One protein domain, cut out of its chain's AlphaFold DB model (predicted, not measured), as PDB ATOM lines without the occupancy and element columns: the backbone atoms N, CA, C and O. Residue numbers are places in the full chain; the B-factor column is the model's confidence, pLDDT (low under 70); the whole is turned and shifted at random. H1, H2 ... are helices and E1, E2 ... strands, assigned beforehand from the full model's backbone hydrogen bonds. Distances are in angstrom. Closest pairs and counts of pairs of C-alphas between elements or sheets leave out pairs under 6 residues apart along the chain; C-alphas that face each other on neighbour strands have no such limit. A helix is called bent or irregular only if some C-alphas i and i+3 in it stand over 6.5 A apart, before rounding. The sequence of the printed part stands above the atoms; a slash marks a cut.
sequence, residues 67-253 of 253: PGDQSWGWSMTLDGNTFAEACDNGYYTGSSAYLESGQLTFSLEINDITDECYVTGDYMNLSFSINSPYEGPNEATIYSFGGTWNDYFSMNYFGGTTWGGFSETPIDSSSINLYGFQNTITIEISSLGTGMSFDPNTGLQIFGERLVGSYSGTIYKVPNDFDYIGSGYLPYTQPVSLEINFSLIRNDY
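AT A GLANCE: This is residues 67 to 253 of the 253 residues of an uncharacterized protein of Flavobacteriales bacterium (UniProt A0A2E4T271). One long sheet folds back on itself at E9 into two leaves that face each other with their strands crossed, E5, E2, E1 and E10 in one and E8, E7, E6, E4, E3 and E11 in the other. E10 turns over into E11, which joins E3 at the edge of the other leaf; long loops and small H1 lie toward one end, and residues 199 to 204 stick out at the other. The printed part has 187 residues with eleven named strands and one named helix, H1 between E7 and E8: mostly strand, with under half of the residues in named elements. The sheet is mixed, in the order E5 E2 E1 E10 E9 E8 E7 E6 E4 E3 E11. The whole is compact, with a radius of gyration of the C-alphas of 17.7 A, and elongated, spanning 63 by 36 by 26 A.

HOW THE PARTS SIT: E1, residues 74 to 78, and E2, residues 81 to 85, form a hairpin, with N 76 and O 83 within hydrogen-bond range at 2.8 A, as are the N and O pairs named below. E3, residues 97 to 100, and E4, residues 103 to 110, form another, with N 98 and O 105 at 2.7 A. Across the leaves, the closest C-alphas of E1 and E4, Trp 74 and Leu 108, are 7.0 A apart. E5, residues 118 to 120, is an edge strand antiparallel to E2, with N 84 and O 120 at 2.9 A. E6, residues 124 to 131, is antiparallel to E4, with N 106 and O 128 at 2.8 A, and forms a hairpin with E7, residues 136 to 143, with N 129 and O 141 at 2.8 A. H1, residues 152 to 156, is not on the sheet and only just irregular, with C-alphas 153 and 156 6.9 A apart; 0 of 1 O i to N i+4 and 0 of 2 O i to N i+3 pairs are within range. E8, residues 184 to 191, is antiparallel to E7, with N 138 and O 187 at 2.8 A. E8, E9, residues 211 to 221, and E10, residues 238 to 248, form a meander, each the antiparallel neighbour of the one before, two hairpins with N 214 and O 188, and N 215 and O 244, at 2.8 A. E9, the hinge of this folded sheet, bends by 68 degrees at residue 218. E10 is also antiparallel to E1, with N 75 and O 245 at 2.8 A, and runs on at 67 degrees into E11, residues 250 to 252, parallel to E3 with N 251 and O 97 at 2.8 A.

IN THESE COORDINATES: E1 begins at C-alpha 74 (32.841, -24.312, 164.399), and E11 ends at C-alpha 252 (21.211, -33.198, 151.080). E10 measures 30.2 A, E9 28.1 A, E6 23.7 A and E4 23.5 A.

THE WHOLE: The C-alphas farthest apart, Asn 201 and Ile 229, are 63.5 A apart. The printed part has no cut; the links E2 to E3, H1 to E8, E8 to E9 and E9 to E10 are long. Mean pLDDT of the printed part is 72.4, with residues 143 to 165 among those under 70.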
ATOM      1  N   PRO A  67      15.012 -32.245 172.015       34.31
ATOM      2  CA  PRO A  67      15.555 -32.684 170.729       34.31
ATOM      3  C   PRO A  67      15.730 -31.540 169.707       34.31
ATOM      4  O   PRO A  67      16.220 -31.804 168.611       34.31
ATOM      5  N   GLY A  68      15.329 -30.304 170.039       36.94
ATOM      6  CA  GLY A  68      15.531 -29.102 169.224       36.94
ATOM      7  C   GLY A  68      16.734 -28.226 169.601       36.94
ATOM      8  O   GLY A  68      17.011 -27.289 168.860       36.94
ATOM      9  N   ASP A  69      17.453 -28.508 170.696       45.03
ATOM     10  CA  ASP A  69      18.520 -27.629 171.219       45.03
ATOM     11  C   ASP A  69      19.916 -28.279 171.166       45.03
ATOM     12  O   ASP A  69      20.652 -28.371 172.146       45.03
ATOM     13  N   GLN A  70      20.294 -28.791 169.991       44.41
ATOM     14  CA  GLN A  70      21.651 -29.291 169.750       44.41
ATOM     15  C   GLN A  70      22.554 -28.172 169.221       44.41
ATOM     16  O   GLN A  70      22.979 -28.226 168.073       44.41
ATOM     17  N   SER A  71      22.847 -27.133 169.998       57.47
ATOM     18  CA  SER A  71      23.801 -26.104 169.554       57.47
ATOM     19  C   SER A  71      25.204 -26.696 169.340       57.47
ATOM     20  O   SER A  71      25.758 -27.419 170.163       57.47
ATOM     21  N   TRP A  72      25.765 -26.427 168.172       59.47
ATOM     22  CA  TRP A  72      27.078 -26.855 167.706       59.47
ATOM     23  C   TRP A  72      27.432 -25.926 166.538       59.47
ATOM     24  O   TRP A  72      26.551 -25.332 165.914       59.47
ATOM     25  N   GLY A  73      28.716 -25.768 166.277       76.06
ATOM     26  CA  GLY A  73      29.200 -24.807 165.302       76.06
ATOM     27  C   GLY A  73      30.630 -25.129 164.937       76.06
ATOM     28  O   GLY A  73      31.005 -26.295 164.791       76.06
ATOM     29  N   TRP A  74      31.461 -24.110 164.799       85.69
ATOM     30  CA  TRP A  74      32.841 -24.312 164.399       85.69
ATOM     31  C   TRP A  74      33.781 -23.390 165.154       85.69
ATOM     32  O   TRP A  74      33.399 -22.323 165.633       85.69
ATOM     33  N   SER A  75      35.032 -23.822 165.250       84.00
ATOM     34  CA  SER A  75      36.132 -22.999 165.716       84.00
ATOM     35  C   SER A  75      37.332 -23.142 164.793       84.00
ATOM     36  O   SER A  75      37.610 -24.216 164.259       84.00
ATOM     37  N   MET A  76      38.047 -22.042 164.602       83.50
ATOM     38  CA  MET A  76      39.304 -21.984 163.876       83.50
ATOM     39  C   MET A  76      40.320 -21.230 164.723       83.50
ATOM     40  O   MET A  76      40.073 -20.091 165.109       83.50
ATOM     41  N   THR A  77      41.471 -21.837 164.987       80.94
ATOM     42  CA  THR A  77      42.603 -21.168 165.629       80.94
ATOM     43  C   THR A  77      43.709 -20.967 164.613       80.94
ATOM     44  O   THR A  77      44.160 -21.912 163.971       80.94
ATOM     45  N   LEU A  78      44.164 -19.726 164.483       77.62
ATOM     46  CA  LEU A  78      45.170 -19.304 163.524       77.62
ATOM     47  C   LEU A  78      46.246 -18.484 164.236       77.62
ATOM     48  O   LEU A  78      45.967 -17.395 164.745       77.62
ATOM     49  N   ASP A  79      47.473 -19.008 164.276       77.56
ATOM     50  CA  ASP A  79      48.596 -18.404 165.016       77.56
ATOM     51  C   ASP A  79      48.209 -17.984 166.452       77.56
ATOM     52  O   ASP A  79      48.614 -16.937 166.957       77.56
ATOM     53  N   GLY A  80      47.389 -18.810 167.111       73.06
ATOM     54  CA  GLY A  80      46.915 -18.586 168.479       73.06
ATOM     55  C   GLY A  80      45.705 -17.655 168.622       73.06
ATOM     56  O   GLY A  80      45.258 -17.445 169.744       73.06
ATOM     57  N   ASN A  81      45.154 -17.117 167.530       73.94
ATOM     58  CA  ASN A  81      43.906 -16.344 167.552       73.94
ATOM     59  C   ASN A  81      42.728 -17.246 167.187       73.94
ATOM     60  O   ASN A  81      42.796 -17.936 166.173       73.94
ATOM     61  N   THR A  82      41.657 -17.220 167.978       79.56
ATOM     62  CA  THR A  82      40.491 -18.096 167.792       79.56
ATOM     63  C   THR A  82      39.286 -17.342 167.226       79.56
ATOM     64  O   THR A  82      38.958 -16.245 167.679       79.56
ATOM     65  N   PHE A  83      38.617 -17.986 166.269       80.38
ATOM     66  CA  PHE A  83      37.381 -17.586 165.592       80.38
ATOM     67  C   PHE A  83      36.356 -18.670 165.852       80.38
ATOM     68  O   PHE A  83      36.689 -19.839 165.661       80.38
ATOM     69  N   ALA A  84      35.158 -18.323 166.312       80.25
ATOM     70  CA  ALA A  84      34.151 -19.334 166.591       80.25
ATOM     71  C   ALA A  84      32.712 -18.811 166.535       80.25
ATOM     72  O   ALA A  84      32.418 -17.680 166.931       80.25
ATOM     73  N   GLU A  85      31.827 -19.712 166.116       79.06
ATOM     74  CA  GLU A  85      30.368 -19.585 166.100       79.06
ATOM     75  C   GLU A  85      29.759 -20.770 166.869       79.06
ATOM     76  O   GLU A  85      30.289 -21.884 166.796       79.06
ATOM     77  N   ALA A  86      28.661 -20.553 167.602       71.00
ATOM     78  CA  ALA A  86      28.119 -21.545 168.536       71.00
ATOM     79  C   ALA A  86      26.612 -21.856 168.439       71.00
ATOM     80  O   ALA A  86      26.066 -22.350 169.427       71.00
ATOM     81  N   CYS A  87      25.914 -21.646 167.315       66.94
ATOM     82  CA  CYS A  87      24.482 -21.994 167.228       66.94
ATOM     83  C   CYS A  87      23.983 -22.375 165.817       66.94
ATOM     84  O   CYS A  87      24.686 -22.222 164.829       66.94
ATOM     85  N   ASP A  88      22.732 -22.858 165.767       55.06
ATOM     86  CA  ASP A  88      22.008 -23.368 164.584       55.06
ATOM     87  C   ASP A  88      20.909 -22.386 164.077       55.06
ATOM     88  O   ASP A  88      20.294 -22.574 163.029       55.06
ATOM     89  N   ASN A  89      20.613 -21.296 164.794       45.12
ATOM     90  CA  ASN A  89      19.387 -20.538 164.528       45.12
ATOM     91  C   ASN A  89      19.555 -19.342 163.582       45.12
ATOM     92  O   ASN A  89      19.813 -18.219 163.997       45.12
ATOM     93  N   GLY A  90      19.163 -19.555 162.324       44.25
ATOM     94  CA  GLY A  90      18.512 -18.525 161.513       44.25
ATOM     95  C   GLY A  90      19.204 -18.179 160.201       44.25
ATOM     96  O   GLY A  90      20.394 -18.372 160.014       44.25
ATOM     97  N   TYR A  91      18.415 -17.611 159.285       42.69
ATOM     98  CA  TYR A  91      18.749 -17.185 157.914       42.69
ATOM     99  C   TYR A  91      19.959 -16.228 157.765       42.69
ATOM    100  O   TYR A  91      20.180 -15.713 156.668       42.69
ATOM    101  N   TYR A  92      20.703 -15.947 158.838       43.41
ATOM    102  CA  TYR A  92      21.677 -14.862 158.929       43.41
ATOM    103  C   TYR A  92      23.067 -15.284 159.438       43.41
ATOM    104  O   TYR A  92      24.014 -14.540 159.179       43.41
ATOM    105  N   THR A  93      23.241 -16.486 160.011       49.88
ATOM    106  CA  THR A  93      24.570 -17.107 160.157       49.88
ATOM    107  C   THR A  93      24.741 -18.227 159.118       49.88
ATOM    108  O   THR A  93      23.878 -19.081 158.926       49.88
ATOM    109  N   GLY A  94      25.793 -18.122 158.297       61.03
ATOM    110  CA  GLY A  94      25.898 -18.791 156.986       61.03
ATOM    111  C   GLY A  94      26.544 -20.179 156.999       61.03
ATOM    112  O   GLY A  94      26.786 -20.759 155.935       61.03
ATOM    113  N   SER A  95      26.851 -20.720 158.178       79.88
ATOM    114  CA  SER A  95      27.642 -21.942 158.309       79.88
ATOM    115  C   SER A  95      26.787 -23.189 158.095       79.88
ATOM    116  O   SER A  95      25.924 -23.535 158.898       79.88
ATOM    117  N   SER A  96      27.017 -23.898 156.993       81.44
ATOM    118  CA  SER A  96      26.279 -25.121 156.669       81.44
ATOM    119  C   SER A  96      27.094 -26.050 155.783       81.44
ATOM    120  O   SER A  96      28.068 -25.638 155.154       81.44
ATOM    121  N   ALA A  97      26.679 -27.311 155.728       87.88
ATOM    122  CA  ALA A  97      27.196 -28.307 154.810       87.88
ATOM    123  C   ALA A  97      26.107 -28.763 153.836       87.88
ATOM    124  O   ALA A  97      24.926 -28.846 154.176       87.88
ATOM    125  N   TYR A  98      26.513 -29.093 152.618       89.25
ATOM    126  CA  TYR A  98      25.650 -29.620 151.578       89.25
ATOM    127  C   TYR A  98      26.320 -30.760 150.824       89.25
ATOM    128  O   TYR A  98      27.485 -30.667 150.439       89.25
ATOM    129  N   LEU A  99      25.576 -31.846 150.621       88.94
ATOM    130  CA  LEU A  99      26.010 -32.995 149.836       88.94
ATOM    131  C   LEU A  99      25.135 -33.096 148.587       88.94
ATOM    132  O   LEU A  99      23.965 -33.460 148.674       88.94
ATOM    133  N   GLU A 100      25.716 -32.801 147.428       89.00
ATOM    134  CA  GLU A 100      25.031 -32.855 146.134       89.00
ATOM    135  C   GLU A 100      25.891 -33.635 145.136       89.00
ATOM    136  O   GLU A 100      27.090 -33.398 144.996       89.00
ATOM    137  N   SER A 101      25.289 -34.589 144.420       90.12
ATOM    138  CA  SER A 101      25.960 -35.334 143.339       90.12
ATOM    139  C   SER A 101      27.317 -35.966 143.725       90.12
ATOM    140  O   SER A 101      28.210 -36.103 142.889       90.12
ATOM    141  N   GLY A 102      27.475 -36.378 144.989       86.75
ATOM    142  CA  GLY A 102      28.707 -36.985 145.506       86.75
ATOM    143  C   GLY A 102      29.812 -35.988 145.870       86.75
ATOM    144  O   GLY A 102      30.929 -36.414 146.148       86.75
ATOM    145  N   GLN A 103      29.523 -34.689 145.881       92.06
ATOM    146  CA  GLN A 103      30.407 -33.643 146.381       92.06
ATOM    147  C   GLN A 103      29.842 -33.083 147.687       92.06
ATOM    148  O   GLN A 103      28.705 -32.615 147.721       92.06
ATOM    149  N   LEU A 104      30.636 -33.139 148.755       92.38
ATOM    150  CA  LEU A 104      30.347 -32.437 150.001       92.38
ATOM    151  C   LEU A 104      30.991 -31.065 149.931       92.38
ATOM    152  O   LEU A 104      32.198 -30.973 149.736       92.38
ATOM    153  N   THR A 105      30.214 -30.020 150.150       91.00
ATOM    154  CA  THR A 105      30.749 -28.677 150.326       91.00
ATOM    155  C   THR A 105      30.215 -28.099 151.622       91.00
ATOM    156  O   THR A 105      29.065 -28.330 151.975       91.00
ATOM    157  N   PHE A 106      31.044 -27.387 152.370       88.62
ATOM    158  CA  PHE A 106      30.629 -26.768 153.619       88.62
ATOM    159  C   PHE A 106      31.318 -25.432 153.829       88.62
ATOM    160  O   PHE A 106      32.435 -25.227 153.355       88.62
ATOM    161  N   SER A 107      30.645 -24.529 154.535       84.69
ATOM    162  CA  SER A 107      31.139 -23.184 154.804       84.69
ATOM    163  C   SER A 107      31.188 -22.885 156.300       84.69
ATOM    164  O   SER A 107      30.339 -23.352 157.058       84.69
ATOM    165  N   LEU A 108      32.193 -22.107 156.693       84.12
ATOM    166  CA  LEU A 108      32.412 -21.549 158.024       84.12
ATOM    167  C   LEU A 108      32.328 -20.027 157.898       84.12
ATOM    168  O   LEU A 108      33.163 -19.423 157.215       84.12
ATOM    169  N   GLU A 109      31.311 -19.408 158.492       79.38
ATOM    170  CA  GLU A 109      31.005 -17.996 158.265       79.38
ATOM    171  C   GLU A 109      30.671 -17.235 159.557       79.38
ATOM    172  O   GLU A 109      29.848 -17.668 160.353       79.38
ATOM    173  N   ILE A 110      31.272 -16.055 159.730       76.62
ATOM    174  CA  ILE A 110      30.894 -15.031 160.712       76.62
ATOM    175  C   ILE A 110      30.533 -13.783 159.900       76.62
ATOM    176  O   ILE A 110      31.413 -13.059 159.443       76.62
ATOM    177  N   ASN A 111      29.239 -13.549 159.684       74.62
ATOM    178  CA  ASN A 111      28.739 -12.403 158.908       74.62
ATOM    179  C   ASN A 111      28.079 -11.322 159.780       74.62
ATOM    180  O   ASN A 111      27.762 -10.250 159.272       74.62
ATOM    181  N   ASP A 112      27.882 -11.597 161.071       73.25
ATOM    182  CA  ASP A 112      27.368 -10.660 162.069       73.25
ATOM    183  C   ASP A 112      27.989 -10.982 163.437       73.25
ATOM    184  O   ASP A 112      27.668 -11.984 164.068       73.25
ATOM    185  N   ILE A 113      28.908 -10.131 163.898       73.38
ATOM    186  CA  ILE A 113      29.565 -10.276 165.211       73.38
ATOM    187  C   ILE A 113      28.700  -9.762 166.373       73.38
ATOM    188  O   ILE A 113      29.137  -9.765 167.523       73.38
ATOM    189  N   THR A 114      27.511  -9.229 166.078       74.31
ATOM    190  CA  THR A 114      26.537  -8.790 167.086       74.31
ATOM    191  C   THR A 114      25.484  -9.850 167.387       74.31
ATOM    192  O   THR A 114      24.691  -9.663 168.310       74.31
ATOM    193  N   ASP A 115      25.496 -10.948 166.631       71.56
ATOM    194  CA  ASP A 115      24.609 -12.084 166.817       71.56
ATOM    195  C   ASP A 115      24.876 -12.780 168.165       71.56
ATOM    196  O   ASP A 115      26.010 -12.842 168.643       71.56
ATOM    197  N   GLU A 116      23.829 -13.324 168.783       69.88
ATOM    198  CA  GLU A 116      23.945 -14.126 170.007       69.88
ATOM    199  C   GLU A 116      24.744 -15.420 169.790       69.88
ATOM    200  O   GLU A 116      25.296 -15.976 170.739       69.88
ATOM    201  N   CYS A 117      24.856 -15.858 168.535       71.94
ATOM    202  CA  CYS A 117      25.594 -17.043 168.115       71.94
ATOM    203  C   CYS A 117      27.110 -16.800 167.980       71.94
ATOM    204  O   CYS A 117      27.880 -17.754 167.815       71.94
ATOM    205  N   TYR A 118      27.558 -15.539 168.030       74.12
ATOM    206  CA  TYR A 118      28.968 -15.172 167.929       74.12
ATOM    207  C   TYR A 118      29.700 -15.398 169.255       74.12
ATOM    208  O   TYR A 118      29.298 -14.902 170.308       74.12
ATOM    209  N   VAL A 119      30.832 -16.104 169.195       73.88
ATOM    210  CA  VAL A 119      31.672 -16.348 170.376       73.88
ATOM    211  C   VAL A 119      32.852 -15.386 170.414       73.88
ATOM    212  O   VAL A 119      33.073 -14.700 171.411       73.88
ATOM    213  N   THR A 120      33.660 -15.380 169.352       73.06
ATOM    214  CA  THR A 120      34.902 -14.602 169.269       73.06
ATOM    215  C   THR A 120      35.429 -14.575 167.835       73.06
ATOM    216  O   THR A 120      35.160 -15.486 167.051       73.06
ATOM    217  N   GLY A 121      36.226 -13.560 167.510       74.12
ATOM    218  CA  GLY A 121      36.863 -13.392 166.213       74.12
ATOM    219  C   GLY A 121      36.498 -12.079 165.522       74.12
ATOM    220  O   GLY A 121      36.417 -11.024 166.143       74.12
ATOM    221  N   ASP A 122      36.342 -12.155 164.208       72.00
ATOM    222  CA  ASP A 122      35.989 -11.059 163.305       72.00
ATOM    223  C   ASP A 122      35.170 -11.665 162.154       72.00
ATOM    224  O   ASP A 122      34.983 -12.886 162.098       72.00
ATOM    225  N   TYR A 123      34.706 -10.836 161.226       74.94
ATOM    226  CA  TYR A 123      33.983 -11.302 160.051       74.94
ATOM    227  C   TYR A 123      34.822 -12.283 159.220       74.94
ATOM    228  O   TYR A 123      35.971 -12.007 158.870       74.94
ATOM    229  N   MET A 124      34.242 -13.432 158.870       73.69
ATOM    230  CA  MET A 124      34.925 -14.520 158.167       73.69
ATOM    231  C   MET A 124      33.976 -15.241 157.209       73.69
ATOM    232  O   MET A 124      32.801 -15.404 157.505       73.69
ATOM    233  N   ASN A 125      34.496 -15.722 156.078       75.31
ATOM    234  CA  ASN A 125      33.808 -16.682 155.217       75.31
ATOM    235  C   ASN A 125      34.844 -17.620 154.576       75.31
ATOM    236  O   ASN A 125      35.742 -17.164 153.860       75.31
ATOM    237  N   LEU A 126      34.733 -18.918 154.850       77.50
ATOM    238  CA  LEU A 126      35.566 -19.973 154.276       77.50
ATOM    239  C   LEU A 126      34.678 -21.096 153.754       77.50
ATOM    240  O   LEU A 126      33.823 -21.568 154.490       77.50
ATOM    241  N   SER A 127      34.919 -21.575 152.530       82.06
ATOM    242  CA  SER A 127      34.190 -22.710 151.957       82.06
ATOM    243  C   SER A 127      35.136 -23.825 151.518       82.06
ATOM    244  O   SER A 127      36.180 -23.583 150.910       82.06
ATOM    245  N   PHE A 128      34.758 -25.060 151.815       87.06
ATOM    246  CA  PHE A 128      35.523 -26.278 151.579       87.06
ATOM    247  C   PHE A 128      34.703 -27.223 150.723       87.06
ATOM    248  O   PHE A 128      33.518 -27.390 150.976       87.06
ATOM    249  N   SER A 129      35.326 -27.880 149.751       90.56
ATOM    250  CA  SER A 129      34.675 -28.832 148.857       90.56
ATOM    251  C   SER A 129      35.485 -30.117 148.740       90.56
ATOM    252  O   SER A 129      36.682 -30.092 148.457       90.56
ATOM    253  N   ILE A 130      34.821 -31.246 148.948       92.94
ATOM    254  CA  ILE A 130      35.385 -32.591 148.971       92.94
ATOM    255  C   ILE A 130      34.607 -33.442 147.971       92.94
ATOM    256  O   ILE A 130      33.392 -33.625 148.082       92.94
ATOM    257  N   ASN A 131      35.316 -34.000 146.995       92.69
ATOM    258  CA  ASN A 131      34.725 -34.931 146.042       92.69
ATOM    259  C   ASN A 131      34.738 -36.348 146.620       92.69
ATOM    260  O   ASN A 131      35.790 -36.837 147.014       92.69
ATOM    261  N   SER A 132      33.592 -37.030 146.578       92.12
ATOM    262  CA  SER A 132      33.408 -38.389 147.112       92.12
ATOM    263  C   SER A 132      33.844 -38.509 148.581       92.12
ATOM    264  O   SER A 132      34.768 -39.267 148.879       92.12
ATOM    265  N   PRO A 133      33.204 -37.750 149.490       93.88
ATOM    266  CA  PRO A 133      33.606 -37.672 150.890       93.88
ATOM    267  C   PRO A 133      33.441 -39.023 151.605       93.88
ATOM    268  O   PRO A 133      32.510 -39.782 151.323       93.88
ATOM    269  N   TYR A 134      34.320 -39.308 152.563       91.44
ATOM    270  CA  TYR A 134      34.241 -40.487 153.432       91.44
ATOM    271  C   TYR A 134      34.720 -40.166 154.855       91.44
ATOM    272  O   TYR A 134      35.331 -39.131 155.081       91.44
ATOM    273  N   GLU A 135      34.452 -41.040 155.825       93.44
ATOM    274  CA  GLU A 135      34.980 -40.884 157.191       93.44
ATOM    275  C   GLU A 135      36.481 -41.212 157.232       93.44
ATOM    276  O   GLU A 135      36.895 -42.327 156.901       93.44
ATOM    277  N   GLY A 136      37.294 -40.231 157.623       91.25
ATOM    278  CA  GLY A 136      38.754 -40.249 157.592       91.25
ATOM    279  C   GLY A 136      39.348 -39.035 156.859       91.25
ATOM    280  O   GLY A 136      38.671 -38.009 156.718       91.25
ATOM    281  N   PRO A 137      40.597 -39.134 156.366       95.00
ATOM    282  CA  PRO A 137      41.288 -38.023 155.717       95.00
ATOM    283  C   PRO A 137      40.728 -37.765 154.323       95.00
ATOM    284  O   PRO A 137      40.768 -38.650 153.472       95.00
ATOM    285  N   ASN A 138      40.281 -36.544 154.052       93.25
ATOM    286  CA  ASN A 138      39.759 -36.111 152.762       93.25
ATOM    287  C   ASN A 138      40.560 -34.923 152.235       93.25
ATOM    288  O   ASN A 138      40.804 -33.964 152.963       93.25
ATOM    289  N   GLU A 139      40.902 -34.940 150.949       91.75
ATOM    290  CA  GLU A 139      41.451 -33.758 150.286       91.75
ATOM    291  C   GLU A 139      40.313 -32.766 150.005       91.75
ATOM    292  O   GLU A 139      39.433 -33.013 149.176       91.75
ATOM    293  N   ALA A 140      40.316 -31.648 150.725       86.12
ATOM    294  CA  ALA A 140      39.352 -30.572 150.582       86.12
ATOM    295  C   ALA A 140      39.946 -29.448 149.736       86.12
ATOM    296  O   ALA A 140      40.955 -28.844 150.098       86.12
ATOM    297  N   THR A 141      39.293 -29.133 148.620       84.06
ATOM    298  CA  THR A 141      39.564 -27.912 147.856       84.06
ATOM    299  C   THR A 141      38.886 -26.736 148.536       84.06
ATOM    300  O   THR A 141      37.694 -26.792 148.825       84.06
ATOM    301  N   ILE A 142      39.618 -25.652 148.750       73.94
ATOM    302  CA  ILE A 142      39.074 -24.462 149.402       73.94
ATOM    303  C   ILE A 142      38.666 -23.450 148.340       73.94
ATOM    304  O   ILE A 142      39.490 -23.012 147.532       73.94
ATOM    305  N   TYR A 143      37.395 -23.054 148.367       64.12
ATOM    306  CA  TYR A 143      36.849 -22.003 147.522       64.12
ATOM    307  C   TYR A 143      36.527 -20.772 148.366       64.12
ATOM    308  O   TYR A 143      35.907 -20.850 149.420       64.12
ATOM    309  N   SER A 144      36.911 -19.604 147.862       51.97
ATOM    310  CA  SER A 144      36.415 -18.324 148.354       51.97
ATOM    311  C   SER A 144      35.623 -17.693 147.219       51.97
ATOM    312  O   SER A 144      36.186 -17.282 146.200       51.97
ATOM    313  N   PHE A 145      34.297 -17.706 147.339       33.19
ATOM    314  CA  PHE A 145      33.419 -17.094 146.352       33.19
ATOM    315  C   PHE A 145      33.202 -15.622 146.692       33.19
ATOM    316  O   PHE A 145      32.540 -15.309 147.670       33.19
ATOM    317  N   GLY A 146      33.689 -14.728 145.828       30.53
ATOM    318  CA  GLY A 146      33.012 -13.467 145.482       30.53
ATOM    319  C   GLY A 146      32.861 -12.370 146.546       30.53
ATOM    320  O   GLY A 146      32.576 -11.236 146.175       30.53
ATOM    321  N   GLY A 147      33.094 -12.645 147.820       27.69
ATOM    322  CA  GLY A 147      33.380 -11.662 148.847       27.69
ATOM    323  C   GLY A 147      34.880 -11.676 149.031       27.69
ATOM    324  O   GLY A 147      35.470 -12.705 149.333       27.69
ATOM    325  N   THR A 148      35.516 -10.556 148.750       30.66
ATOM    326  CA  THR A 148      36.879 -10.252 149.162       30.66
ATOM    327  C   THR A 148      37.314 -11.021 150.420       30.66
ATOM    328  O   THR A 148      36.612 -10.957 151.425       30.66
ATOM    329  N   TRP A 149      38.516 -11.611 150.432       38.97
ATOM    330  CA  TRP A 149      39.249 -11.942 151.671       38.97
ATOM    331  C   TRP A 149      39.561 -10.659 152.493       38.97
ATOM    332  O   TRP A 149      40.586 -10.593 153.172       38.97
ATOM    333  N   ASN A 150      38.743  -9.600 152.367       34.25
ATOM    334  CA  ASN A 150      39.082  -8.252 152.780       34.25
ATOM    335  C   ASN A 150      38.971  -8.001 154.264       34.25
ATOM    336  O   ASN A 150      39.596  -7.053 154.711       34.25
ATOM    337  N   ASP A 151      38.253  -8.819 155.022       34.94
ATOM    338  CA  ASP A 151      38.131  -8.518 156.444       34.94
ATOM    339  C   ASP A 151      39.109  -9.335 157.278       34.94
ATOM    340  O   ASP A 151      39.929  -8.739 157.978       34.94
ATOM    341  N   TYR A 152      39.183 -10.661 157.120       41.66
ATOM    342  CA  TYR A 152      40.046 -11.408 158.036       41.66
ATOM    343  C   TYR A 152      41.509 -11.566 157.601       41.66
ATOM    344  O   TYR A 152      42.425 -11.225 158.356       41.66
ATOM    345  N   PHE A 153      41.773 -12.031 156.375       43.59
ATOM    346  CA  PHE A 153      43.165 -12.152 155.945       43.59
ATOM    347  C   PHE A 153      43.734 -10.809 155.472       43.59
ATOM    348  O   PHE A 153      44.894 -10.550 155.756       43.59
ATOM    349  N   SER A 154      42.971  -9.918 154.819       38.28
ATOM    350  CA  SER A 154      43.567  -8.718 154.203       38.28
ATOM    351  C   SER A 154      43.785  -7.487 155.072       38.28
ATOM    352  O   SER A 154      44.632  -6.679 154.685       38.28
ATOM    353  N   MET A 155      43.118  -7.335 156.220       35.59
ATOM    354  CA  MET A 155      43.213  -6.065 156.954       35.59
ATOM    355  C   MET A 155      43.668  -6.162 158.408       35.59
ATOM    356  O   MET A 155      44.461  -5.312 158.811       35.59
ATOM    357  N   ASN A 156      43.256  -7.167 159.188       35.72
ATOM    358  CA  ASN A 156      43.434  -7.077 160.646       35.72
ATOM    359  C   ASN A 156      44.561  -7.938 161.242       35.72
ATOM    360  O   ASN A 156      45.175  -7.508 162.215       35.72
ATOM    361  N   TYR A 157      44.912  -9.090 160.653       41.84
ATOM    362  CA  TYR A 157      45.868 -10.020 161.292       41.84
ATOM    363  C   TYR A 157      47.113 -10.395 160.475       41.84
ATOM    364  O   TYR A 157      48.117 -10.816 161.053       41.84
ATOM    365  N   PHE A 158      47.123 -10.180 159.156       45.69
ATOM    366  CA  PHE A 158      48.280 -10.521 158.311       45.69
ATOM    367  C   PHE A 158      49.183  -9.340 157.946       45.69
ATOM    368  O   PHE A 158      50.158  -9.534 157.231       45.69
ATOM    369  N   GLY A 159      48.927  -8.138 158.477       32.25
ATOM    370  CA  GLY A 159      49.893  -7.027 158.507       32.25
ATOM    371  C   GLY A 159      50.509  -6.605 157.164       32.25
ATOM    372  O   GLY A 159      51.538  -5.934 157.160       32.25
ATOM    373  N   GLY A 160      49.906  -6.981 156.039       34.53
ATOM    374  CA  GLY A 160      50.425  -6.762 154.698       34.53
ATOM    375  C   GLY A 160      49.287  -6.836 153.690       34.53
ATOM    376  O   GLY A 160      48.260  -7.463 153.940       34.53
ATOM    377  N   THR A 161      49.445  -6.154 152.561       37.75
ATOM    378  CA  THR A 161      48.496  -6.191 151.443       37.75
ATOM    379  C   THR A 161      48.343  -7.650 151.008       37.75
ATOM    380  O   THR A 161      49.272  -8.202 150.422       37.75
ATOM    381  N   THR A 162      47.246  -8.326 151.370       43.88
ATOM    382  CA  THR A 162      47.191  -9.774 151.144       43.88
ATOM    383  C   THR A 162      46.866 -10.110 149.709       43.88
ATOM    384  O   THR A 162      45.880  -9.686 149.109       43.88
ATOM    385  N   TRP A 163      47.727 -10.954 149.181       49.88
ATOM    386  CA  TRP A 163      47.511 -11.656 147.947       49.88
ATOM    387  C   TRP A 163      47.076 -13.069 148.358       49.88
ATOM    388  O   TRP A 163      47.834 -13.792 149.002       49.88
ATOM    389  N   GLY A 164      45.796 -13.379 148.128       53.78
ATOM    390  CA  GLY A 164      45.070 -14.463 148.800       53.78
ATOM    391  C   GLY A 164      45.617 -15.872 148.547       53.78
ATOM    392  O   GLY A 164      46.054 -16.193 147.444       53.78
ATOM    393  N   GLY A 165      45.565 -16.721 149.575       64.38
ATOM    394  CA  GLY A 165      45.866 -18.155 149.493       64.38
ATOM    395  C   GLY A 165      46.841 -18.648 150.562       64.38
ATOM    396  O   GLY A 165      47.411 -17.861 151.320       64.38
ATOM    397  N   PHE A 166      47.029 -19.965 150.612       72.56
ATOM    398  CA  PHE A 166      47.996 -20.643 151.472       72.56
ATOM    399  C   PHE A 166      48.296 -22.049 150.927       72.56
ATOM    400  O   PHE A 166      47.536 -22.585 150.133       72.56
ATOM    401  N   SER A 167      49.366 -22.700 151.369       75.69
ATOM    402  CA  SER A 167      49.655 -24.091 150.987       75.69
ATOM    403  C   SER A 167      49.926 -24.963 152.206       75.69
ATOM    404  O   SER A 167      50.467 -24.474 153.185       75.69
ATOM    405  N   GLU A 168      49.614 -26.258 152.165       79.19
ATOM    406  CA  GLU A 168      50.089 -27.211 153.189       79.19
ATOM    407  C   GLU A 168      51.601 -27.463 153.117       79.19
ATOM    408  O   GLU A 168      52.209 -27.972 154.058       79.19
ATOM    409  N   THR A 169      52.238 -27.099 152.003       83.38
ATOM    410  CA  THR A 169      53.679 -27.268 151.801       83.38
ATOM    411  C   THR A 169      54.331 -25.938 151.446       83.38
ATOM    412  O   THR A 169      53.702 -25.113 150.791       83.38
ATOM    413  N   PRO A 170      55.594 -25.700 151.829       85.56
ATOM    414  CA  PRO A 170      56.262 -24.456 151.482       85.56
ATOM    415  C   PRO A 170      56.484 -24.378 149.968       85.56
ATOM    416  O   PRO A 170      57.029 -25.304 149.362       85.56
ATOM    417  N   ILE A 171      56.109 -23.251 149.362       79.88
ATOM    418  CA  ILE A 171      56.310 -22.990 147.938       79.88
ATOM    419  C   ILE A 171      57.136 -21.724 147.745       79.88
ATOM    420  O   ILE A 171      56.672 -20.611 147.968       79.88
ATOM    421  N   ASP A 172      58.350 -21.919 147.237       74.69
ATOM    422  CA  ASP A 172      59.316 -20.862 146.901       74.69
ATOM    423  C   ASP A 172      59.346 -20.562 145.382       74.69
ATOM    424  O   ASP A 172      60.304 -20.020 144.836       74.69
ATOM    425  N   SER A 173      58.326 -21.012 144.635       64.69
ATOM    426  CA  SER A 173      58.378 -21.046 143.167       64.69
ATOM    427  C   SER A 173      57.875 -19.766 142.494       64.69
ATOM    428  O   SER A 173      56.816 -19.229 142.815       64.69
ATOM    429  N   SER A 174      58.593 -19.361 141.449       55.47
ATOM    430  CA  SER A 174      58.311 -18.230 140.563       55.47
ATOM    431  C   SER A 174      57.262 -18.516 139.474       55.47
ATOM    432  O   SER A 174      57.296 -17.896 138.416       55.47
ATOM    433  N   SER A 175      56.341 -19.465 139.669       54.38
ATOM    434  CA  SER A 175      55.399 -19.873 138.610       54.38
ATOM    435  C   SER A 175      54.025 -20.322 139.112       54.38
ATOM    436  O   SER A 175      53.414 -21.209 138.517       54.38
ATOM    437  N   ILE A 176      53.518 -19.730 140.194       57.28
ATOM    438  CA  ILE A 176      52.133 -19.959 140.619       57.28
ATOM    439  C   ILE A 176      51.234 -18.929 139.936       57.28
ATOM    440  O   ILE A 176      51.276 -17.743 140.248       57.28
ATOM    441  N   ASN A 177      50.416 -19.380 138.985       55.28
ATOM    442  CA  ASN A 177      49.366 -18.545 138.414       55.28
ATOM    443  C   ASN A 177      48.293 -18.315 139.491       55.28
ATOM    444  O   ASN A 177      47.662 -19.277 139.923       55.28
ATOM    445  N   LEU A 178      48.082 -17.055 139.889       53.28
ATOM    446  CA  LEU A 178      47.065 -16.609 140.859       53.28
ATOM    447  C   LEU A 178      45.671 -17.221 140.628       53.28
ATOM    448  O   LEU A 178      44.909 -17.388 141.571       53.28
ATOM    449  N   TYR A 179      45.339 -17.562 139.381       52.12
ATOM    450  CA  TYR A 179      44.040 -18.119 138.995       52.12
ATOM    451  C   TYR A 179      44.017 -19.649 138.865       52.12
ATOM    452  O   TYR A 179      42.970 -20.216 138.565       52.12
ATOM    453  N   GLY A 180      45.161 -20.319 139.027       48.31
ATOM    454  CA  GLY A 180      45.306 -21.768 138.849       48.31
ATOM    455  C   GLY A 180      45.833 -22.507 140.076       48.31
ATOM    456  O   GLY A 180      45.992 -23.724 140.014       48.31
ATOM    457  N   PHE A 181      46.127 -21.800 141.169       58.25
ATOM    458  CA  PHE A 181      46.549 -22.427 142.415       58.25
ATOM    459  C   PHE A 181      45.330 -22.913 143.195       58.25
ATOM    460  O   PHE A 181      44.595 -22.117 143.778       58.25
ATOM    461  N   GLN A 182      45.094 -24.221 143.172       62.81
ATOM    462  CA  GLN A 182      44.108 -24.849 144.043       62.81
ATOM    463  C   GLN A 182      44.750 -25.050 145.416       62.81
ATOM    464  O   GLN A 182      45.704 -25.813 145.549       62.81
ATOM    465  N   ASN A 183      44.242 -24.336 146.423       72.62
ATOM    466  CA  ASN A 183      44.626 -24.569 147.811       72.62
ATOM    467  C   ASN A 183      43.837 -25.790 148.293       72.62
ATOM    468  O   ASN A 183      42.605 -25.741 148.374       72.62
ATOM    469  N   THR A 184      44.540 -26.883 148.568       78.19
ATOM    470  CA  THR A 184      43.961 -28.076 149.181       78.19
ATOM    471  C   THR A 184      44.443 -28.202 150.613       78.19
ATOM    472  O   THR A 184      45.603 -27.889 150.891       78.19
ATOM    473  N   ILE A 185      43.569 -28.679 151.497       86.75
ATOM    474  CA  ILE A 185      43.971 -29.203 152.804       86.75
ATOM    475  C   ILE A 185      43.410 -30.596 153.041       86.75
ATOM    476  O   ILE A 185      42.362 -30.944 152.499       86.75
ATOM    477  N   THR A 186      44.077 -31.378 153.877       91.50
ATOM    478  CA  THR A 186      43.590 -32.686 154.311       91.50
ATOM    479  C   THR A 186      42.710 -32.529 155.549       91.50
ATOM    480  O   THR A 186      43.213 -32.339 156.651       91.50
ATOM    481  N   ILE A 187      41.391 -32.615 155.377       93.19
ATOM    482  CA  ILE A 187      40.408 -32.539 156.465       93.19
ATOM    483  C   ILE A 187      40.067 -33.942 156.948       93.19
ATOM    484  O   ILE A 187      39.717 -34.810 156.154       93.19
ATOM    485  N   GLU A 188      40.108 -34.151 158.257       96.44
ATOM    486  CA  GLU A 188      39.624 -35.375 158.883       96.44
ATOM    487  C   GLU A 188      38.115 -35.269 159.114       96.44
ATOM    488  O   GLU A 188      37.653 -34.433 159.888       96.44
ATOM    489  N   ILE A 189      37.331 -36.120 158.454       95.38
ATOM    490  CA  ILE A 189      35.894 -36.259 158.716       95.38
ATOM    491  C   ILE A 189      35.710 -37.403 159.708       95.38
ATOM    492  O   ILE A 189      35.975 -38.556 159.381       95.38
ATOM    493  N   SER A 190      35.232 -37.107 160.912       91.62
ATOM    494  CA  SER A 190      34.956 -38.130 161.927       91.62
ATOM    495  C   SER A 190      33.544 -38.708 161.821       91.62
ATOM    496  O   SER A 190      33.316 -39.830 162.265       91.62
ATOM    497  N   SER A 191      32.612 -37.963 161.226       91.75
ATOM    498  CA  SER A 191      31.266 -38.423 160.894       91.75
ATOM    499  C   SER A 191      30.755 -37.652 159.689       91.75
ATOM    500  O   SER A 191      30.803 -36.422 159.678       91.75
ATOM    501  N   LEU A 192      30.211 -38.352 158.691       86.94
ATOM    502  CA  LEU A 192      29.525 -37.687 157.580       86.94
ATOM    503  C   LEU A 192      28.176 -37.088 157.996       86.94
ATOM    504  O   LEU A 192      27.645 -36.247 157.269       86.94
ATOM    505  N   GLY A 193      27.611 -37.521 159.123       85.81
ATOM    506  CA  GLY A 193      26.249 -37.197 159.529       85.81
ATOM    507  C   GLY A 193      25.187 -37.811 158.613       85.81
ATOM    508  O   GLY A 193      25.468 -38.608 157.708       85.81
ATOM    509  N   THR A 194      23.938 -37.407 158.819       80.06
ATOM    510  CA  THR A 194      22.822 -37.723 157.932       80.06
ATOM    511  C   THR A 194      22.131 -36.440 157.499       80.06
ATOM    512  O   THR A 194      21.996 -35.491 158.264       80.06
ATOM    513  N   GLY A 195      21.737 -36.394 156.231       70.19
ATOM    514  CA  GLY A 195      21.054 -35.241 155.681       70.19
ATOM    515  C   GLY A 195      19.733 -34.995 156.387       70.19
ATOM    516  O   GLY A 195      19.079 -35.910 156.896       70.19
ATOM    517  N   MET A 196      19.320 -33.742 156.368       72.56
ATOM    518  CA  MET A 196      17.966 -33.346 156.703       72.56
ATOM    519  C   MET A 196      16.905 -34.129 155.916       72.56
ATOM    520  O   MET A 196      17.055 -34.428 154.732       72.56
ATOM    521  N   SER A 197      15.784 -34.406 156.577       68.62
ATOM    522  CA  SER A 197      14.588 -34.997 155.977       68.62
ATOM    523  C   SER A 197      13.329 -34.212 156.363       68.62
ATOM    524  O   SER A 197      13.392 -33.267 157.147       68.62
ATOM    525  N   PHE A 198      12.175 -34.578 155.803       73.12
ATOM    526  CA  PHE A 198      10.884 -33.967 156.130       73.12
ATOM    527  C   PHE A 198       9.887 -35.037 156.575       73.12
ATOM    528  O   PHE A 198       9.750 -36.070 155.916       73.12
ATOM    529  N   ASP A 199       9.153 -34.777 157.660       73.00
ATOM    530  CA  ASP A 199       8.018 -35.610 158.058       73.00
ATOM    531  C   ASP A 199       6.889 -35.450 157.025       73.00
ATOM    532  O   ASP A 199       6.332 -34.356 156.882       73.00
ATOM    533  N   PRO A 200       6.484 -36.522 156.324       69.81
ATOM    534  CA  PRO A 200       5.444 -36.438 155.303       69.81
ATOM    535  C   PRO A 200       4.052 -36.092 155.859       69.81
ATOM    536  O   PRO A 200       3.171 -35.720 155.086       69.81
ATOM    537  N   ASN A 201       3.822 -36.231 157.169       76.88
ATOM    538  CA  ASN A 201       2.517 -35.997 157.793       76.88
ATOM    539  C   ASN A 201       2.369 -34.578 158.343       76.88
ATOM    540  O   ASN A 201       1.276 -34.013 158.300       76.88
ATOM    541  N   THR A 202       3.447 -34.020 158.889       82.19
ATOM    542  CA  THR A 202       3.441 -32.691 159.516       82.19
ATOM    543  C   THR A 202       4.088 -31.623 158.636       82.19
ATOM    544  O   THR A 202       3.847 -30.437 158.850       82.19
ATOM    545  N   GLY A 203       4.875 -32.025 157.632       76.19
ATOM    546  CA  GLY A 203       5.687 -31.122 156.817       76.19
ATOM    547  C   GLY A 203       6.856 -30.501 157.584       76.19
ATOM    548  O   GLY A 203       7.503 -29.596 157.065       76.19
ATOM    549  N   LEU A 204       7.107 -30.955 158.816       73.19
ATOM    550  CA  LEU A 204       8.188 -30.446 159.644       73.19
ATOM    551  C   LEU A 204       9.526 -31.024 159.192       73.19
ATOM    552  O   LEU A 204       9.632 -32.187 158.799       73.19
ATOM    553  N   GLN A 205      10.542 -30.178 159.269       68.50
ATOM    554  CA  GLN A 205      11.927 -30.526 159.016       68.50
ATOM    555  C   GLN A 205      12.438 -31.409 160.159       68.50
ATOM    556  O   GLN A 205      12.262 -31.084 161.332       68.50
ATOM    557  N   ILE A 206      13.047 -32.536 159.810       70.69
ATOM    558  CA  ILE A 206      13.739 -33.429 160.732       70.69
ATOM    559  C   ILE A 206      15.219 -33.320 160.392       70.69
ATOM    560  O   ILE A 206      15.664 -33.815 159.352       70.69
ATOM    561  N   PHE A 207      15.975 -32.656 161.256       71.75
ATOM    562  CA  PHE A 207      17.423 -32.595 161.124       71.75
ATOM    563  C   PHE A 207      18.020 -33.983 161.361       71.75
ATOM    564  O   PHE A 207      17.617 -34.699 162.280       71.75
ATOM    565  N   GLY A 208      18.933 -34.376 160.477       72.50
ATOM    566  CA  GLY A 208      19.702 -35.597 160.640       72.50
ATOM    567  C   GLY A 208      20.885 -35.401 161.583       72.50
ATOM    568  O   GLY A 208      21.098 -34.343 162.176       72.50
ATOM    569  N   GLU A 209      21.665 -36.465 161.707       80.62
ATOM    570  CA  GLU A 209      22.960 -36.431 162.361       80.62
ATOM    571  C   GLU A 209      23.909 -35.463 161.661       80.62
ATOM    572  O   GLU A 209      23.830 -35.124 160.483       80.62
ATOM    573  N   ARG A 210      24.874 -35.047 162.440       82.94
ATOM    574  CA  ARG A 210      25.673 -33.868 162.242       82.94
ATOM    575  C   ARG A 210      26.973 -34.229 161.487       82.94
ATOM    576  O   ARG A 210      27.588 -35.243 161.804       82.94
ATOM    577  N   LEU A 211      27.373 -33.453 160.465       88.31
ATOM    578  CA  LEU A 211      28.701 -33.560 159.838       88.31
ATOM    579  C   LEU A 211      29.758 -33.059 160.827       88.31
ATOM    580  O   LEU A 211      29.746 -31.884 161.193       88.31
ATOM    581  N   VAL A 212      30.698 -33.924 161.197       91.19
ATOM    582  CA  VAL A 212      31.755 -33.605 162.160       91.19
ATOM    583  C   VAL A 212      33.118 -33.849 161.535       91.19
ATOM    584  O   VAL A 212      33.360 -34.882 160.901       91.19
ATOM    585  N   GLY A 213      34.029 -32.910 161.751       92.94
ATOM    586  CA  GLY A 213      35.407 -33.064 161.326       92.94
ATOM    587  C   GLY A 213      36.329 -31.994 161.878       92.94
ATOM    588  O   GLY A 213      35.928 -31.113 162.643       92.94
ATOM    589  N   SER A 214      37.596 -32.109 161.509       93.44
ATOM    590  CA  SER A 214      38.644 -31.221 161.976       93.44
ATOM    591  C   SER A 214      39.837 -31.164 161.027       93.44
ATOM    592  O   SER A 214      40.011 -31.980 160.120       93.44
ATOM    593  N   TYR A 215      40.675 -30.163 161.252       92.56
ATOM    594  CA  TYR A 215      42.002 -30.024 160.677       92.56
ATOM    595  C   TYR A 215      42.951 -29.558 161.781       92.56
ATOM    596  O   TYR A 215      42.596 -28.705 162.592       92.56
ATOM    597  N   SER A 216      44.170 -30.082 161.809       91.62
ATOM    598  CA  SER A 216      45.246 -29.545 162.641       91.62
ATOM    599  C   SER A 216      46.555 -29.717 161.893       91.62
ATOM    600  O   SER A 216      46.936 -30.831 161.530       91.62
ATOM    601  N   GLY A 217      47.234 -28.609 161.622       90.19
ATOM    602  CA  GLY A 217      48.455 -28.643 160.838       90.19
ATOM    603  C   GLY A 217      49.096 -27.281 160.652       90.19
ATOM    604  O   GLY A 217      48.664 -26.262 161.190       90.19
ATOM    605  N   THR A 218      50.167 -27.270 159.868       89.75
ATOM    606  CA  THR A 218      50.855 -26.043 159.471       89.75
ATOM    607  C   THR A 218      50.512 -25.729 158.028       89.75
ATOM    608  O   THR A 218      50.746 -26.549 157.146       89.75
ATOM    609  N   ILE A 219      50.002 -24.525 157.796       85.62
ATOM    610  CA  ILE A 219      49.876 -23.956 156.455       85.62
ATOM    611  C   ILE A 219      50.995 -22.941 156.225       85.62
ATOM    612  O   ILE A 219      51.612 -22.442 157.163       85.62
ATOM    613  N   TYR A 220      51.253 -22.615 154.970       82.56
ATOM    614  CA  TYR A 220      52.246 -21.647 154.548       82.56
ATOM    615  C   TYR A 220      51.554 -20.504 153.825       82.56
ATOM    616  O   TYR A 220      50.825 -20.719 152.858       82.56
ATOM    617  N   LYS A 221      51.806 -19.284 154.284       78.38
ATOM    618  CA  LYS A 221      51.292 -18.051 153.688       78.38
ATOM    619  C   LYS A 221      52.404 -17.242 153.028       78.38
ATOM    620  O   LYS A 221      53.594 -17.533 153.191       78.38
ATOM    621  N   VAL A 222      52.001 -16.182 152.334       76.06
ATOM    622  CA  VAL A 222      52.930 -15.148 151.873       76.06
ATOM    623  C   VAL A 222      53.527 -14.409 153.073       76.06
ATOM    624  O   VAL A 222      52.759 -14.002 153.949       76.06
ATOM    625  N   PRO A 223      54.862 -14.233 153.140       77.88
ATOM    626  CA  PRO A 223      55.495 -13.423 154.169       77.88
ATOM    627  C   PRO A 223      54.883 -12.023 154.253       77.88
ATOM    628  O   PRO A 223      54.700 -11.358 153.233       77.88
ATOM    629  N   ASN A 224      54.591 -11.561 155.470       74.31
ATOM    630  CA  ASN A 224      53.986 -10.242 155.697       74.31
ATOM    631  C   ASN A 224      54.830  -9.077 155.129       74.31
ATOM    632  O   ASN A 224      54.298  -8.009 154.841       74.31
ATOM    633  N   ASP A 225      56.145  -9.265 154.998       73.31
ATOM    634  CA  ASP A 225      57.111  -8.294 154.481       73.31
ATOM    635  C   ASP A 225      57.336  -8.392 152.960       73.31
ATOM    636  O   ASP A 225      58.212  -7.712 152.419       73.31
ATOM    637  N   PHE A 226      56.558  -9.216 152.252       73.62
ATOM    638  CA  PHE A 226      56.677  -9.372 150.807       73.62
ATOM    639  C   PHE A 226      56.162  -8.137 150.049       73.62
ATOM    640  O   PHE A 226      54.981  -7.795 150.105       73.62
ATOM    641  N   ASP A 227      57.047  -7.496 149.282       70.81
ATOM    642  CA  ASP A 227      56.718  -6.343 148.440       70.81
ATOM    643  C   ASP A 227      56.280  -6.796 147.034       70.81
ATOM    644  O   ASP A 227      57.066  -7.353 146.258       70.81
ATOM    645  N   TYR A 228      55.005  -6.585 146.696       64.75
ATOM    646  CA  TYR A 228      54.442  -7.038 145.424       64.75
ATOM    647  C   TYR A 228      54.805  -6.099 144.270       64.75
ATOM    648  O   TYR A 228      54.246  -5.016 144.102       64.75
ATOM    649  N   ILE A 229      55.682  -6.572 143.389       61.22
ATOM    650  CA  ILE A 229      56.204  -5.798 142.252       61.22
ATOM    651  C   ILE A 229      55.404  -5.953 140.941       61.22
ATOM    652  O   ILE A 229      55.939  -5.732 139.855       61.22
ATOM    653  N   GLY A 230      54.116  -6.314 140.996       55.78
ATOM    654  CA  GLY A 230      53.224  -6.191 139.828       55.78
ATOM    655  C   GLY A 230      53.331  -7.289 138.762       55.78
ATOM    656  O   GLY A 230      52.815  -7.116 137.659       55.78
ATOM    657  N   SER A 231      53.963  -8.424 139.061       53.84
ATOM    658  CA  SER A 231      53.952  -9.612 138.195       53.84
ATOM    659  C   SER A 231      53.655 -10.838 139.056       53.84
ATOM    660  O   SER A 231      54.219 -10.961 140.137       53.84
ATOM    661  N   GLY A 232      52.679 -11.650 138.635       56.06
ATOM    662  CA  GLY A 232      51.891 -12.551 139.487       56.06
ATOM    663  C   GLY A 232      52.662 -13.711 140.113       56.06
ATOM    664  O   GLY A 232      52.520 -14.849 139.678       56.06
ATOM    665  N   TYR A 233      53.443 -13.409 141.145       70.25
ATOM    666  CA  TYR A 233      54.296 -14.345 141.861       70.25
ATOM    667  C   TYR A 233      54.106 -14.142 143.364       70.25
ATOM    668  O   TYR A 233      54.315 -13.034 143.854       70.25
ATOM    669  N   LEU A 234      53.726 -15.203 144.081       71.75
ATOM    670  CA  LEU A 234      53.545 -15.194 145.532       71.75
ATOM    671  C   LEU A 234      54.294 -16.375 146.166       71.75
ATOM    672  O   LEU A 234      53.971 -17.522 145.847       71.75
ATOM    673  N   PRO A 235      55.286 -16.128 147.038       78.44
ATOM    674  CA  PRO A 235      55.967 -17.191 147.768       78.44
ATOM    675  C   PRO A 235      55.150 -17.581 149.003       78.44
ATOM    676  O   PRO A 235      55.019 -16.781 149.919       78.44
ATOM    677  N   TYR A 236      54.629 -18.804 149.067       80.31
ATOM    678  CA  TYR A 236      53.956 -19.327 150.261       80.31
ATOM    679  C   TYR A 236      54.985 -20.020 151.156       80.31
ATOM    680  O   TYR A 236      55.147 -21.238 151.105       80.31
ATOM    681  N   THR A 237      55.744 -19.244 151.929       84.31
ATOM    682  CA  THR A 237      56.913 -19.741 152.679       84.31
ATOM    683  C   THR A 237      56.858 -19.477 154.179       84.31
ATOM    684  O   THR A 237      57.618 -20.100 154.920       84.31
ATOM    685  N   GLN A 238      55.969 -18.603 154.658       83.62
ATOM    686  CA  GLN A 238      55.845 -18.322 156.086       83.62
ATOM    687  C   GLN A 238      54.904 -19.348 156.743       83.62
ATOM    688  O   GLN A 238      53.719 -19.349 156.408       83.62
ATOM    689  N   PRO A 239      55.390 -20.203 157.665       88.94
ATOM    690  CA  PRO A 239      54.558 -21.195 158.337       88.94
ATOM    691  C   PRO A 239      53.607 -20.539 159.342       88.94
ATOM    692  O   PRO A 239      53.970 -19.563 160.002       88.94
ATOM    693  N   VAL A 240      52.414 -21.111 159.459       83.94
ATOM    694  CA  VAL A 240      51.299 -20.659 160.294       83.94
ATOM    695  C   VAL A 240      50.601 -21.881 160.867       83.94
ATOM    696  O   VAL A 240      50.289 -22.819 160.128       83.94
ATOM    697  N   SER A 241      50.349 -21.880 162.174       88.19
ATOM    698  CA  SER A 241      49.568 -22.952 162.796       88.19
ATOM    699  C   SER A 241      48.091 -22.722 162.521       88.19
ATOM    700  O   SER A 241      47.586 -21.628 162.775       88.19
ATOM    701  N   LEU A 242      47.409 -23.753 162.029       85.81
ATOM    702  CA  LEU A 242      45.978 -23.730 161.774       85.81
ATOM    703  C   LEU A 242      45.321 -24.954 162.412       85.81
ATOM    704  O   LEU A 242      45.708 -26.094 162.159       85.81
ATOM    705  N   GLU A 243      44.295 -24.697 163.206       87.69
ATOM    706  CA  GLU A 243      43.400 -25.705 163.759       87.69
ATOM    707  C   GLU A 243      41.971 -25.341 163.379       87.69
ATOM    708  O   GLU A 243      41.594 -24.177 163.464       87.69
ATOM    709  N   ILE A 244      41.182 -26.319 162.950       89.00
ATOM    710  CA  ILE A 244      39.762 -26.169 162.638       89.00
ATOM    711  C   ILE A 244      39.034 -27.326 163.305       89.00
ATOM    712  O   ILE A 244      39.442 -28.475 163.159       89.00
ATOM    713  N   ASN A 245      37.936 -27.044 163.988       89.50
ATOM    714  CA  ASN A 245      36.977 -28.046 164.425       89.50
ATOM    715  C   ASN A 245      35.607 -27.597 163.957       89.50
ATOM    716  O   ASN A 245      35.246 -26.437 164.149       89.50
ATOM    717  N   PHE A 246      34.856 -28.491 163.330       88.62
ATOM    718  CA  PHE A 246      33.551 -28.132 162.820       88.62
ATOM    719  C   PHE A 246      32.521 -29.206 163.060       88.62
ATOM    720  O   PHE A 246      32.770 -30.400 163.269       88.62
ATOM    721  N   SER A 247      31.323 -28.673 163.040       88.56
ATOM    722  CA  SER A 247      30.127 -29.319 163.439       88.56
ATOM    723  C   SER A 247      29.005 -28.526 162.740       88.56
ATOM    724  O   SER A 247      28.542 -27.518 163.258       88.56
ATOM    725  N   LEU A 248      28.635 -28.943 161.513       85.69
ATOM    726  CA  LEU A 248      27.723 -28.217 160.600       85.69
ATOM    727  C   LEU A 248      26.536 -29.014 160.029       85.69
ATOM    728  O   LEU A 248      26.697 -30.160 159.595       85.69
ATOM    729  N   ILE A 249      25.334 -28.417 159.977       81.69
ATOM    730  CA  ILE A 249      24.144 -29.151 159.501       81.69
ATOM    731  C   ILE A 249      24.378 -29.571 158.071       81.69
ATOM    732  O   ILE A 249      24.752 -28.741 157.242       81.69
ATOM    733  N   ARG A 250      24.095 -30.842 157.781       84.62
ATOM    734  CA  ARG A 250      24.155 -31.353 156.423       84.62
ATOM    735  C   ARG A 250      22.786 -31.309 155.760       84.62
ATOM    736  O   ARG A 250      21.831 -31.952 156.200       84.62
ATOM    737  N   ASN A 251      22.720 -30.561 154.669       82.56
ATOM    738  CA  ASN A 251      21.581 -30.507 153.771       82.56
ATOM    739  C   ASN A 251      21.882 -31.357 152.535       82.56
ATOM    740  O   ASN A 251      22.862 -31.113 151.833       82.56
ATOM    741  N   ASP A 252      21.043 -32.345 152.256       80.81
ATOM    742  CA  ASP A 252      21.211 -33.198 151.080       80.81
ATOM    743  C   ASP A 252      20.214 -32.739 150.006       80.81
ATOM    744  O   ASP A 252      19.028 -32.552 150.306       80.81
ATOM    745  N   TYR A 253      20.699 -32.542 148.777       71.06
ATOM    746  CA  TYR A 253      19.909 -32.093 147.623       71.06
ATOM    747  C   TYR A 253      19.935 -33.117 146.483       71.06
ATOM    748  O   TYR A 253      21.002 -33.737 146.245       71.06
TER     749      TYR A 253